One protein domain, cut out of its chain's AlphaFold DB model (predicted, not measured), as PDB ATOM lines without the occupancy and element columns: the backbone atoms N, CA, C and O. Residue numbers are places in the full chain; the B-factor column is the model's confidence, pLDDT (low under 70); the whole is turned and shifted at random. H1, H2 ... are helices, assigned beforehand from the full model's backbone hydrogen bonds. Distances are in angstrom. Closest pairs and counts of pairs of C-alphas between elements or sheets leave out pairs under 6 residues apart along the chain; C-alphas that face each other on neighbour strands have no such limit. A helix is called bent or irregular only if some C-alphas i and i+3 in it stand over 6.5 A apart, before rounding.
ATOM      1  N   GLY A 482     119.659 155.350 124.309       81.12
ATOM      2  CA  GLY A 482     118.633 154.345 124.601       81.12
ATOM      3  C   GLY A 482     117.265 154.703 124.026       81.12
ATOM      4  O   GLY A 482     116.246 154.328 124.607       81.12
ATOM      5  N   ILE A 483     117.244 155.434 122.910       84.75
ATOM      6  CA  ILE A 483     116.029 155.916 122.255       84.75
ATOM      7  C   ILE A 483     115.868 155.251 120.884       84.75
ATOM      8  O   ILE A 483     116.795 155.312 120.075       84.75
ATOM      9  N   LEU A 484     114.706 154.644 120.628       85.94
ATOM     10  CA  LEU A 484     114.285 154.111 119.326       85.94
ATOM     11  C   LEU A 484     112.786 154.367 119.104       85.94
ATOM     12  O   LEU A 484     111.964 154.075 119.966       85.94
ATOM     13  N   ASP A 485     112.447 154.877 117.925       81.44
ATOM     14  CA  ASP A 485     111.094 155.226 117.470       81.44
ATOM     15  C   ASP A 485     110.924 154.929 115.962       81.44
ATOM     16  O   ASP A 485     111.821 154.361 115.331       81.44
ATOM     17  N   ALA A 486     109.783 155.282 115.361       81.44
ATOM     18  CA  ALA A 486     109.506 155.063 113.938       81.44
ATOM     19  C   ALA A 486     110.554 155.703 113.015       81.44
ATOM     20  O   ALA A 486     110.903 155.107 111.994       81.44
ATOM     21  N   ASP A 487     111.122 156.850 113.397       82.19
ATOM     22  CA  ASP A 487     112.196 157.514 112.645       82.19
ATOM     23  C   ASP A 487     113.513 156.717 112.676       82.19
ATOM     24  O   ASP A 487     114.430 156.951 111.888       82.19
ATOM     25  N   SER A 488     113.615 155.732 113.571       86.31
ATOM     26  CA  SER A 488     114.779 154.862 113.728       86.31
ATOM     27  C   SER A 488     114.687 153.567 112.903       86.31
ATOM     28  O   SER A 488     115.624 152.768 112.928       86.31
ATOM     29  N   ILE A 489     113.600 153.333 112.151       88.50
ATOM     30  CA  ILE A 489     113.370 152.083 111.397       88.50
ATOM     31  C   ILE A 489     114.511 151.755 110.424       88.50
ATOM     32  O   ILE A 489     114.954 150.604 110.366       88.50
ATOM     33  N   ASP A 490     114.991 152.737 109.661       89.25
ATOM     34  CA  ASP A 490     116.056 152.499 108.681       89.25
ATOM     35  C   ASP A 490     117.384 152.193 109.378       89.25
ATOM     36  O   ASP A 490     118.045 151.209 109.041       89.25
ATOM     37  N   PHE A 491     117.697 152.920 110.454       89.88
ATOM     38  CA  PHE A 491     118.859 152.645 111.300       89.88
ATOM     39  C   PHE A 491     118.827 151.224 111.887       89.88
ATOM     40  O   PHE A 491     119.844 150.526 111.870       89.88
ATOM     41  N   ILE A 492     117.664 150.765 112.372       89.69
ATOM     42  CA  ILE A 492     117.479 149.410 112.917       89.69
ATOM     43  C   ILE A 492     117.784 148.349 111.847       89.69
ATOM     44  O   ILE A 492     118.478 147.367 112.134       89.69
ATOM     45  N   LYS A 493     117.299 148.544 110.612       90.50
ATOM     46  CA  LYS A 493     117.534 147.623 109.487       90.50
ATOM     47  C   LYS A 493     119.000 147.598 109.061       90.50
ATOM     48  O   LYS A 493     119.557 146.516 108.879       90.50
ATOM     49  N   GLU A 494     119.618 148.767 108.912       92.50
ATOM     50  CA  GLU A 494     121.016 148.911 108.489       92.50
ATOM     51  C   GLU A 494     121.979 148.261 109.487       92.50
ATOM     52  O   GLU A 494     122.882 147.519 109.092       92.50
ATOM     53  N   ASN A 495     121.735 148.462 110.784       91.50
ATOM     54  CA  ASN A 495     122.559 147.920 111.865       91.50
ATOM     55  C   ASN A 495     122.146 146.510 112.311       91.50
ATOM     56  O   ASN A 495     122.805 145.926 113.170       91.50
ATOM     57  N   LYS A 496     121.087 145.938 111.718       91.31
ATOM     58  CA  LYS A 496     120.584 144.581 111.997       91.31
ATOM     59  C   LYS A 496     120.339 144.325 113.488       91.31
ATOM     60  O   LYS A 496     120.694 143.263 114.002       91.31
ATOM     61  N   LEU A 497     119.753 145.297 114.185       91.62
ATOM     62  CA  LEU A 497     119.489 145.155 115.618       91.62
ATOM     63  C   LEU A 497     118.500 144.008 115.869       91.62
ATOM     64  O   LEU A 497     117.565 143.796 115.090       91.62
ATOM     65  N   ASN A 498     118.702 143.258 116.952       90.19
ATOM     66  CA  ASN A 498     117.824 142.148 117.304       90.19
ATOM     67  C   ASN A 498     116.521 142.664 117.931       90.19
ATOM     68  O   ASN A 498     116.526 143.627 118.700       90.19
ATOM     69  N   ILE A 499     115.408 141.982 117.656       88.69
ATOM     70  CA  ILE A 499     114.082 142.319 118.187       88.69
ATOM     71  C   ILE A 499     114.052 142.352 119.723       88.69
ATOM     72  O   ILE A 499     113.348 143.157 120.327       88.69
ATOM     73  N   THR A 500     114.840 141.492 120.366       88.94
ATOM     74  CA  THR A 500     114.950 141.427 121.825       88.94
ATOM     75  C   THR A 500     115.708 142.617 122.396       88.94
ATOM     76  O   THR A 500     115.421 143.034 123.513       88.94
ATOM     77  N   ASP A 501     116.656 143.174 121.644       84.56
ATOM     78  CA  ASP A 501     117.526 144.251 122.117       84.56
ATOM     79  C   ASP A 501     116.791 145.585 122.056       84.56
ATOM     80  O   ASP A 501     116.818 146.354 123.016       84.56
ATOM     81  N   ILE A 502     116.047 145.823 120.970       86.94
ATOM     82  CA  ILE A 502     115.242 147.041 120.816       86.94
ATOM     83  C   ILE A 502     114.074 147.103 121.811       86.94
ATOM     84  O   ILE A 502     113.579 148.186 122.104       86.94
ATOM     85  N   ALA A 503     113.649 145.964 122.371       86.44
ATOM     86  CA  ALA A 503     112.522 145.894 123.298       86.44
ATOM     87  C   ALA A 503     112.749 146.644 124.617       86.44
ATOM     88  O   ALA A 503     111.775 146.973 125.279       86.44
ATOM     89  N   GLY A 504     113.998 146.919 125.002       84.81
ATOM     90  CA  GLY A 504     114.319 147.714 126.194       84.81
ATOM     91  C   GLY A 504     114.500 149.213 125.934       84.81
ATOM     92  O   GLY A 504     114.821 149.942 126.871       84.81
ATOM     93  N   TYR A 505     114.356 149.670 124.685       84.56
ATOM     94  CA  TYR A 505     114.587 151.064 124.305       84.56
ATOM     95  C   TYR A 505     113.342 151.925 124.518       84.56
ATOM     96  O   TYR A 505     112.205 151.462 124.405       84.56
ATOM     97  N   THR A 506     113.589 153.193 124.834       80.69
ATOM     98  CA  THR A 506     112.550 154.191 125.100       80.69
ATOM     99  C   THR A 506     112.215 155.013 123.855       80.69
ATOM    100  O   THR A 506     112.987 155.043 122.902       80.69
ATOM    101  N   ASP A 507     111.112 155.752 123.881       73.81
ATOM    102  CA  ASP A 507     110.751 156.741 122.851       73.81
ATOM    103  C   ASP A 507     111.471 158.098 122.979       73.81
ATOM    104  O   ASP A 507     111.205 159.029 122.218       73.81
ATOM    105  N   GLY A 508     112.401 158.241 123.929       69.62
ATOM    106  CA  GLY A 508     113.057 159.518 124.230       69.62
ATOM    107  C   GLY A 508     112.299 160.403 125.208       69.62
ATOM    108  O   GLY A 508     112.789 161.475 125.561       69.62
ATOM    109  N   TYR A 509     111.155 159.930 125.692       68.56
ATOM    110  CA  TYR A 509     110.590 160.371 126.951       68.56
ATOM    111  C   TYR A 509     110.985 159.350 128.016       68.56
ATOM    112  O   TYR A 509     112.144 159.281 128.414       68.56
ATOM    113  N   TYR A 510     110.034 158.538 128.457       71.81
ATOM    114  CA  TYR A 510     110.204 157.633 129.591       71.81
ATOM    115  C   TYR A 510     109.433 156.329 129.390       71.81
ATOM    116  O   TYR A 510     109.147 155.638 130.363       71.81
ATOM    117  N   SER A 511     109.038 156.013 128.151       74.56
ATOM    118  CA  SER A 511     108.173 154.870 127.858       74.56
ATOM    119  C   SER A 511     108.847 153.871 126.936       74.56
ATOM    120  O   SER A 511     109.484 154.253 125.958       74.56
ATOM    121  N   VAL A 512     108.673 152.589 127.245       77.25
ATOM    122  CA  VAL A 512     109.014 151.473 126.362       77.25
ATOM    123  C   VAL A 512     107.757 151.009 125.629       77.25
ATOM    124  O   VAL A 512     106.644 151.078 126.157       77.25
ATOM    125  N   PHE A 513     107.967 150.516 124.409       74.94
ATOM    126  CA  PHE A 513     106.952 150.063 123.461       74.94
ATOM    127  C   PHE A 513     106.005 151.137 122.916       74.94
ATOM    128  O   PHE A 513     105.197 150.798 122.063       74.94
ATOM    129  N   SER A 514     106.110 152.413 123.290       67.44
ATOM    130  CA  SER A 514     105.242 153.481 122.753       67.44
ATOM    131  C   SER A 514     105.126 153.490 121.233       67.44
ATOM    132  O   SER A 514     104.074 153.857 120.719       67.44
ATOM    133  N   ASP A 515     106.157 153.030 120.525       72.12
ATOM    134  CA  ASP A 515     106.120 152.838 119.085       72.12
ATOM    135  C   ASP A 515     106.190 151.357 118.688       72.12
ATOM    136  O   ASP A 515     107.261 150.773 118.523       72.12
ATOM    137  N   ILE A 516     105.032 150.726 118.492       74.19
ATOM    138  CA  ILE A 516     104.967 149.326 118.046       74.19
ATOM    139  C   ILE A 516     105.400 149.139 116.584       74.19
ATOM    140  O   ILE A 516     105.616 148.004 116.148       74.19
ATOM    141  N   ASN A 517     105.510 150.217 115.795       76.38
ATOM    142  CA  ASN A 517     105.835 150.104 114.374       76.38
ATOM    143  C   ASN A 517     107.259 149.598 114.159       76.38
ATOM    144  O   ASN A 517     107.501 148.891 113.179       76.38
ATOM    145  N   ILE A 518     108.164 149.848 115.108       81.06
ATOM    146  CA  ILE A 518     109.536 149.331 115.060       81.06
ATOM    147  C   ILE A 518     109.580 147.794 115.075       81.06
ATOM    148  O   ILE A 518     110.517 147.207 114.545       81.06
ATOM    149  N   PHE A 519     108.553 147.120 115.610       83.56
ATOM    150  CA  PHE A 519     108.468 145.653 115.621       83.56
ATOM    151  C   PHE A 519     107.899 145.076 114.320       83.56
ATOM    152  O   PHE A 519     108.136 143.908 114.015       83.56
ATOM    153  N   LYS A 520     107.182 145.880 113.518       84.31
ATOM    154  CA  LYS A 520     106.555 145.428 112.259       84.31
ATOM    155  C   LYS A 520     107.574 145.060 111.175       84.31
ATOM    156  O   LYS A 520     107.202 144.431 110.189       84.31
ATOM    157  N   ILE A 521     108.842 145.437 111.344       88.50
ATOM    158  CA  ILE A 521     109.926 145.093 110.414       88.50
ATOM    159  C   ILE A 521     110.399 143.638 110.561       88.50
ATOM    160  O   ILE A 521     111.074 143.135 109.663       88.50
ATOM    161  N   TYR A 522     110.070 142.974 111.673       88.56
ATOM    162  CA  TYR A 522     110.470 141.594 111.939       88.56
ATOM    163  C   TYR A 522     109.371 140.603 111.520       88.56
ATOM    164  O   TYR A 522     108.179 140.905 111.644       88.56
ATOM    165  N   PRO A 523     109.733 139.389 111.060       90.00
ATOM    166  CA  PRO A 523     108.777 138.314 110.819       90.00
ATOM    167  C   PRO A 523     107.957 137.969 112.069       90.00
ATOM    168  O   PRO A 523     108.494 137.874 113.172       90.00
ATOM    169  N   LYS A 524     106.657 137.698 111.891       85.00
ATOM    170  CA  LYS A 524     105.735 137.380 113.000       85.00
ATOM    171  C   LYS A 524     106.195 136.187 113.845       85.00
ATOM    172  O   LYS A 524     106.084 136.240 115.067       85.00
ATOM    173  N   ASP A 525     106.734 135.145 113.214       89.38
ATOM    174  CA  ASP A 525     107.212 133.953 113.924       89.38
ATOM    175  C   ASP A 525     108.408 134.277 114.826       89.38
ATOM    176  O   ASP A 525     108.441 133.853 115.979       89.38
ATOM    177  N   GLN A 526     109.314 135.148 114.367       88.75
ATOM    178  CA  GLN A 526     110.439 135.622 115.175       88.75
ATOM    179  C   GLN A 526     109.957 136.409 116.402       88.75
ATOM    180  O   GLN A 526     110.483 136.225 117.500       88.75
ATOM    181  N   VAL A 527     108.940 137.262 116.242       86.75
ATOM    182  CA  VAL A 527     108.321 137.992 117.364       86.75
ATOM    183  C   VAL A 527     107.723 137.008 118.372       86.75
ATOM    184  O   VAL A 527     107.932 137.143 119.577       86.75
ATOM    185  N   LYS A 528     107.006 135.995 117.878       83.94
ATOM    186  CA  LYS A 528     106.316 134.994 118.695       83.94
ATOM    187  C   LYS A 528     107.288 134.144 119.511       83.94
ATOM    188  O   LYS A 528     107.074 133.965 120.707       83.94
ATOM    189  N   GLU A 529     108.353 133.654 118.886       90.75
ATOM    190  CA  GLU A 529     109.379 132.839 119.545       90.75
ATOM    191  C   GLU A 529     110.104 133.602 120.662       90.75
ATOM    192  O   GLU A 529     110.515 133.006 121.653       90.75
ATOM    193  N   ASN A 530     110.206 134.929 120.544       90.88
ATOM    194  CA  ASN A 530     110.943 135.776 121.481       90.88
ATOM    195  C   ASN A 530     110.047 136.553 122.459       90.88
ATOM    196  O   ASN A 530     110.553 137.387 123.209       90.88
ATOM    197  N   VAL A 531     108.733 136.298 122.496       88.88
ATOM    198  CA  VAL A 531     107.772 137.160 123.212       88.88
ATOM    199  C   VAL A 531     108.088 137.330 124.703       88.88
ATOM    200  O   VAL A 531     108.043 138.445 125.211       88.88
ATOM    201  N   LEU A 532     108.470 136.262 125.411       91.25
ATOM    202  CA  LEU A 532     108.796 136.343 126.842       91.25
ATOM    203  C   LEU A 532     110.056 137.175 127.087       91.25
ATOM    204  O   LEU A 532     110.122 137.949 128.040       91.25
ATOM    205  N   LEU A 533     111.043 137.046 126.200       91.75
ATOM    206  CA  LEU A 533     112.289 137.796 126.269       91.75
ATOM    207  C   LEU A 533     112.067 139.277 125.935       91.75
ATOM    208  O   LEU A 533     112.606 140.140 126.619       91.75
ATOM    209  N   ILE A 534     111.212 139.566 124.951       90.50
ATOM    210  CA  ILE A 534     110.756 140.917 124.603       90.50
ATOM    211  C   ILE A 534     110.061 141.575 125.808       90.50
ATOM    212  O   ILE A 534     110.423 142.684 126.189       90.50
ATOM    213  N   LEU A 535     109.117 140.880 126.455       88.38
ATOM    214  CA  LEU A 535     108.396 141.397 127.627       88.38
ATOM    215  C   LEU A 535     109.318 141.632 128.829       88.38
ATOM    216  O   LEU A 535     109.240 142.682 129.469       88.38
ATOM    217  N   ARG A 536     110.225 140.688 129.114       90.62
ATOM    218  CA  ARG A 536     111.240 140.853 130.162       90.62
ATOM    219  C   ARG A 536     112.119 142.068 129.879       90.62
ATOM    220  O   ARG A 536     112.303 142.896 130.767       90.62
ATOM    221  N   ASN A 537     112.635 142.182 128.654       89.56
ATOM    222  CA  ASN A 537     113.538 143.260 128.254       89.56
ATOM    223  C   ASN A 537     112.858 144.635 128.314       89.56
ATOM    224  O   ASN A 537     113.489 145.612 128.706       89.56
ATOM    225  N   ALA A 538     111.559 144.698 128.031       86.75
ATOM    226  CA  ALA A 538     110.792 145.921 128.197       86.75
ATOM    227  C   ALA A 538     110.605 146.326 129.664       86.75
ATOM    228  O   ALA A 538     110.737 147.499 130.005       86.75
ATOM    229  N   LEU A 539     110.360 145.364 130.559       86.62
ATOM    230  CA  LEU A 539     110.225 145.628 131.996       86.62
ATOM    231  C   LEU A 539     111.540 146.046 132.667       86.62
ATOM    232  O   LEU A 539     111.495 146.728 133.692       86.62
ATOM    233  N   ILE A 540     112.689 145.667 132.107       86.25
ATOM    234  CA  ILE A 540     114.015 146.096 132.585       86.25
ATOM    235  C   ILE A 540     114.545 147.329 131.849       86.25
ATOM    236  O   ILE A 540     115.605 147.824 132.226       86.25
ATOM    237  N   GLY A 541     113.848 147.801 130.809       80.94
ATOM    238  CA  GLY A 541     114.258 148.952 130.014       80.94
ATOM    239  C   GLY A 541     114.524 150.159 130.907       80.94
ATOM    240  O   GLY A 541     113.690 150.516 131.745       80.94
ATOM    241  N   ARG A 542     115.706 150.762 130.754       70.31
ATOM    242  CA  ARG A 542     116.138 151.924 131.536       70.31
ATOM    243  C   ARG A 542     116.322 153.145 130.658       70.31
ATOM    244  O   ARG A 542     116.847 153.061 129.547       70.31
ATOM    245  N   ILE A 543     115.963 154.293 131.210       67.88
ATOM    246  CA  ILE A 543     116.273 155.597 130.648       67.88
ATOM    247  C   ILE A 543     117.750 155.862 130.939       67.88
ATOM    248  O   ILE A 543     118.126 156.208 132.057       67.88
ATOM    249  N   LYS A 544     118.613 155.685 129.931       67.56
ATOM    250  CA  LYS A 544     120.076 155.721 130.120       67.56
ATOM    251  C   LYS A 544     120.599 157.040 130.699       67.56
ATOM    252  O   LYS A 544     121.693 157.058 131.247       67.56
ATOM    253  N   THR A 545     119.856 158.138 130.558       60.84
ATOM    254  CA  THR A 545     120.270 159.462 131.043       60.84
ATOM    255  C   THR A 545     120.100 159.653 132.546       60.84
ATOM    256  O   THR A 545     120.833 160.457 133.110       60.84
ATOM    257  N   ILE A 546     119.153 158.952 133.176       62.28
ATOM    258  CA  ILE A 546     118.822 159.106 134.607       62.28
ATOM    259  C   ILE A 546     118.851 157.773 135.376       62.28
ATOM    260  O   ILE A 546     118.585 157.743 136.566       62.28
ATOM    261  N   ASP A 547     119.191 156.672 134.696       68.69
ATOM    262  CA  ASP A 547     119.247 155.298 135.227       68.69
ATOM    263  C   ASP A 547     117.955 154.816 135.918       68.69
ATOM    264  O   ASP A 547     117.961 153.898 136.739       68.69
ATOM    265  N   GLU A 548     116.816 155.392 135.536       71.06
ATOM    266  CA  GLU A 548     115.499 154.976 136.006       71.06
ATOM    267  C   GLU A 548     114.870 153.960 135.061       71.06
ATOM    268  O   GLU A 548     115.128 153.934 133.854       71.06
ATOM    269  N   PHE A 549     113.997 153.120 135.603       75.81
ATOM    270  CA  PHE A 549     113.199 152.251 134.766       75.81
ATOM    271  C   PHE A 549     112.168 153.039 133.958       75.81
ATOM    272  O   PHE A 549     111.418 153.846 134.499       75.81
ATOM    273  N   ALA A 550     112.041 152.707 132.679       69.75
ATOM    274  CA  ALA A 550     110.975 153.242 131.855       69.75
ATOM    275  C   ALA A 550     109.597 152.705 132.289       69.75
ATOM    276  O   ALA A 550     109.460 151.580 132.796       69.75
ATOM    277  N   CYS A 551     108.565 153.512 132.056       68.94
ATOM    278  CA  CYS A 551     107.170 153.095 132.109       68.94
ATOM    279  C   CYS A 551     106.869 152.147 130.940       68.94
ATOM    280  O   CYS A 551     107.356 152.337 129.825       68.94
ATOM    281  N   LEU A 552     106.046 151.125 131.177       67.38
ATOM    282  CA  LEU A 552     105.659 150.167 130.141       67.38
ATOM    283  C   LEU A 552     104.216 150.432 129.728       67.38
ATOM    284  O   LEU A 552     103.316 150.256 130.535       67.38
ATOM    285  N   LEU A 553     103.950 150.853 128.494       59.47
ATOM    286  CA  LEU A 553     102.593 151.284 128.140       59.47
ATOM    287  C   LEU A 553     101.610 150.109 128.013       59.47
ATOM    288  O   LEU A 553     101.792 149.171 127.239       59.47
ATOM    289  N   TYR A 554     100.538 150.188 128.805       49.00
ATOM    290  CA  TYR A 554      99.566 149.121 129.072       49.00
ATOM    291  C   TYR A 554      98.777 148.624 127.847       49.00
ATOM    292  O   TYR A 554      98.498 147.427 127.741       49.00
ATOM    293  N   SER A 555      98.445 149.488 126.881       41.38
ATOM    294  CA  SER A 555      97.643 149.101 125.703       41.38
ATOM    295  C   SER A 555      98.363 148.139 124.751       41.38
ATOM    296  O   SER A 555      97.747 147.576 123.851       41.38
ATOM    297  N   ILE A 556      99.644 147.869 124.989       43.59
ATOM    298  CA  ILE A 556     100.496 147.028 124.150       43.59
ATOM    299  C   ILE A 556     100.437 145.580 124.614       43.59
ATOM    300  O   ILE A 556     100.489 144.674 123.797       43.59
ATOM    301  N   LEU A 557     100.194 145.296 125.885       38.50
ATOM    302  CA  LEU A 557      99.934 143.907 126.239       38.50
ATOM    303  C   LEU A 557      98.542 143.459 125.788       38.50
ATOM    304  O   LEU A 557      98.422 142.344 125.318       38.50
ATOM    305  N   TRP A 558      97.505 144.302 125.794       34.25
ATOM    306  CA  TRP A 558      96.217 143.876 125.225       34.25
ATOM    307  C   TRP A 558      96.187 143.991 123.699       34.25
ATOM    308  O   TRP A 558      95.766 143.052 123.045       34.25
ATOM    309  N   GLY A 559      96.682 145.084 123.109       36.91
ATOM    310  CA  GLY A 559      96.670 145.335 121.663       36.91
ATOM    311  C   GLY A 559      97.790 144.643 120.887       36.91
ATOM    312  O   GLY A 559      97.557 144.202 119.767       36.91
ATOM    313  N   THR A 560      98.978 144.458 121.463       39.44
ATOM    314  CA  THR A 560     100.060 143.664 120.855       39.44
ATOM    315  C   THR A 560      99.872 142.202 121.187       39.44
ATOM    316  O   THR A 560      99.977 141.411 120.261       39.44
ATOM    317  N   CYS A 561      99.454 141.806 122.406       37.25
ATOM    318  CA  CYS A 561      99.024 140.418 122.573       37.25
ATOM    319  C   CYS A 561      97.743 140.115 121.808       37.25
ATOM    320  O   CYS A 561      97.691 138.979 121.405       37.25
ATOM    321  N   GLN A 562      96.797 141.025 121.506       36.88
ATOM    322  CA  GLN A 562      95.667 140.767 120.583       36.88
ATOM    323  C   GLN A 562      96.035 140.880 119.101       36.88
ATOM    324  O   GLN A 562      95.528 140.088 118.326       36.88
ATOM    325  N   ASN A 563      96.901 141.783 118.647       37.12
ATOM    326  CA  ASN A 563      97.370 141.747 117.253       37.12
ATOM    327  C   ASN A 563      98.287 140.537 117.004       37.12
ATOM    328  O   ASN A 563      98.321 140.018 115.885       37.12
ATOM    329  N   LEU A 564      98.958 140.038 118.048       37.56
ATOM    330  CA  LEU A 564      99.642 138.745 118.060       37.56
ATOM    331  C   LEU A 564      98.652 137.574 118.279       37.56
ATOM    332  O   LEU A 564      98.767 136.585 117.574       37.56
ATOM    333  N   TRP A 565      97.628 137.672 119.143       32.88
ATOM    334  CA  TRP A 565      96.660 136.596 119.479       32.88
ATOM    335  C   TRP A 565      95.529 136.429 118.467       32.88
ATOM    336  O   TRP A 565      95.182 135.304 118.127       32.88
ATOM    337  N   MET A 566      94.893 137.514 118.025       33.44
ATOM    338  CA  MET A 566      93.772 137.484 117.076       33.44
ATOM    339  C   MET A 566      94.235 137.043 115.685       33.44
ATOM    340  O   MET A 566      93.445 136.471 114.945       33.44
ATOM    341  N   ASN A 567      95.526 137.202 115.371       34.19
ATOM    342  CA  ASN A 567      96.163 136.558 114.217       34.19
ATOM    343  C   ASN A 567      96.665 135.125 114.504       34.19
ATOM    344  O   ASN A 567      97.167 134.472 113.597       34.19
ATOM    345  N   MET A 568      96.556 134.635 115.743       34.75
ATOM    346  CA  MET A 568      96.965 133.289 116.174       34.75
ATOM    347  C   MET A 568      95.786 132.353 116.501       34.75
ATOM    348  O   MET A 568      96.018 131.167 116.710       34.75
TER     349      MET A 568
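What this domain is: This is residues 482 to 568 of the 571 residues of an uncharacterized protein of Odoribacter splanchnicus (UniProt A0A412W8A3). Two one-turn helices, H2 and H3, sit near the middle of a body of short helices and loops; H5 packs on H2, H1 packs on H3, and H4 lies at the far side. H6, the longest helix, touches no other helix and runs in roughly the opposite direction to H5, at the end of a long loop that folds back and pairs at residues 551 to 552 with the other long loop at 511 to 512. The printed part has 87 residues with six named helices, H1 to H6 in that order, and no named strand; its class is all helix, though under half of the residues, 43, are in named elements. It is compact, with a radius of gyration of the C-alphas of 12.3 A and spans of 38 by 29 by 19 A.

How they stand to each other: Begin at H6, residues 555 to 565. It is close to but not clearly touching H4, residues 524 to 529, the closest C-alphas being those of Lys 528 and Leu 564 at 7.7 A, with their lines about perpendicular at 77 degrees. H6 is also close but not clearly touching to H3, residues 516 to 519, where the closest C-alphas, of Ile 516 and Ile 556, are 7.9 A apart. H3 touches H1, residues 486 to 494; look at the C-alphas of Ala 486 and Ile 518, the closest, at 5.8 A. H2, residues 499 to 502, touches H5, residues 531 to 539, the closest C-alphas being those of Thr 500 and Ile 534 at 5.1 A. H4 and H5 meet only through their link, while H5 and H6 are apart. Every O i to N i+4 pair is within hydrogen-bond range in H4, H5 and H6, against 3 of 5 in H1; H2 and H3 are too short for such a pair.

Where its parts are: Find C-alpha 555 at (97.643, 149.101, 125.703); from there H6 runs 14.0 A to C-alpha 565 at (96.660, 136.596, 119.479). H5 covers 12.4 A and H4 8.8 A, while H2 and H3 have four residues each. H1 starts with C-alpha 486 at (109.506, 155.063, 113.938) and covers 14.1 A; it is irregular, with C-alphas 487 and 490 standing 7.5 A apart.

The domain as a whole: The two C-alphas farthest apart, of Ile 546 and Met 568, are 38.5 A from each other. The printed part has no cut. The links H2 to H3, 13 residues, and H5 to H6, 15 residues, are long; in the second, residues 542 to 543 pair antiparallel with 548 to 549. The mean pLDDT of the printed part is 74.2; look for values under 70 at residues 508 to 509, 514, 543 to 547 and 550 to 568, with H6 at a mean of 38.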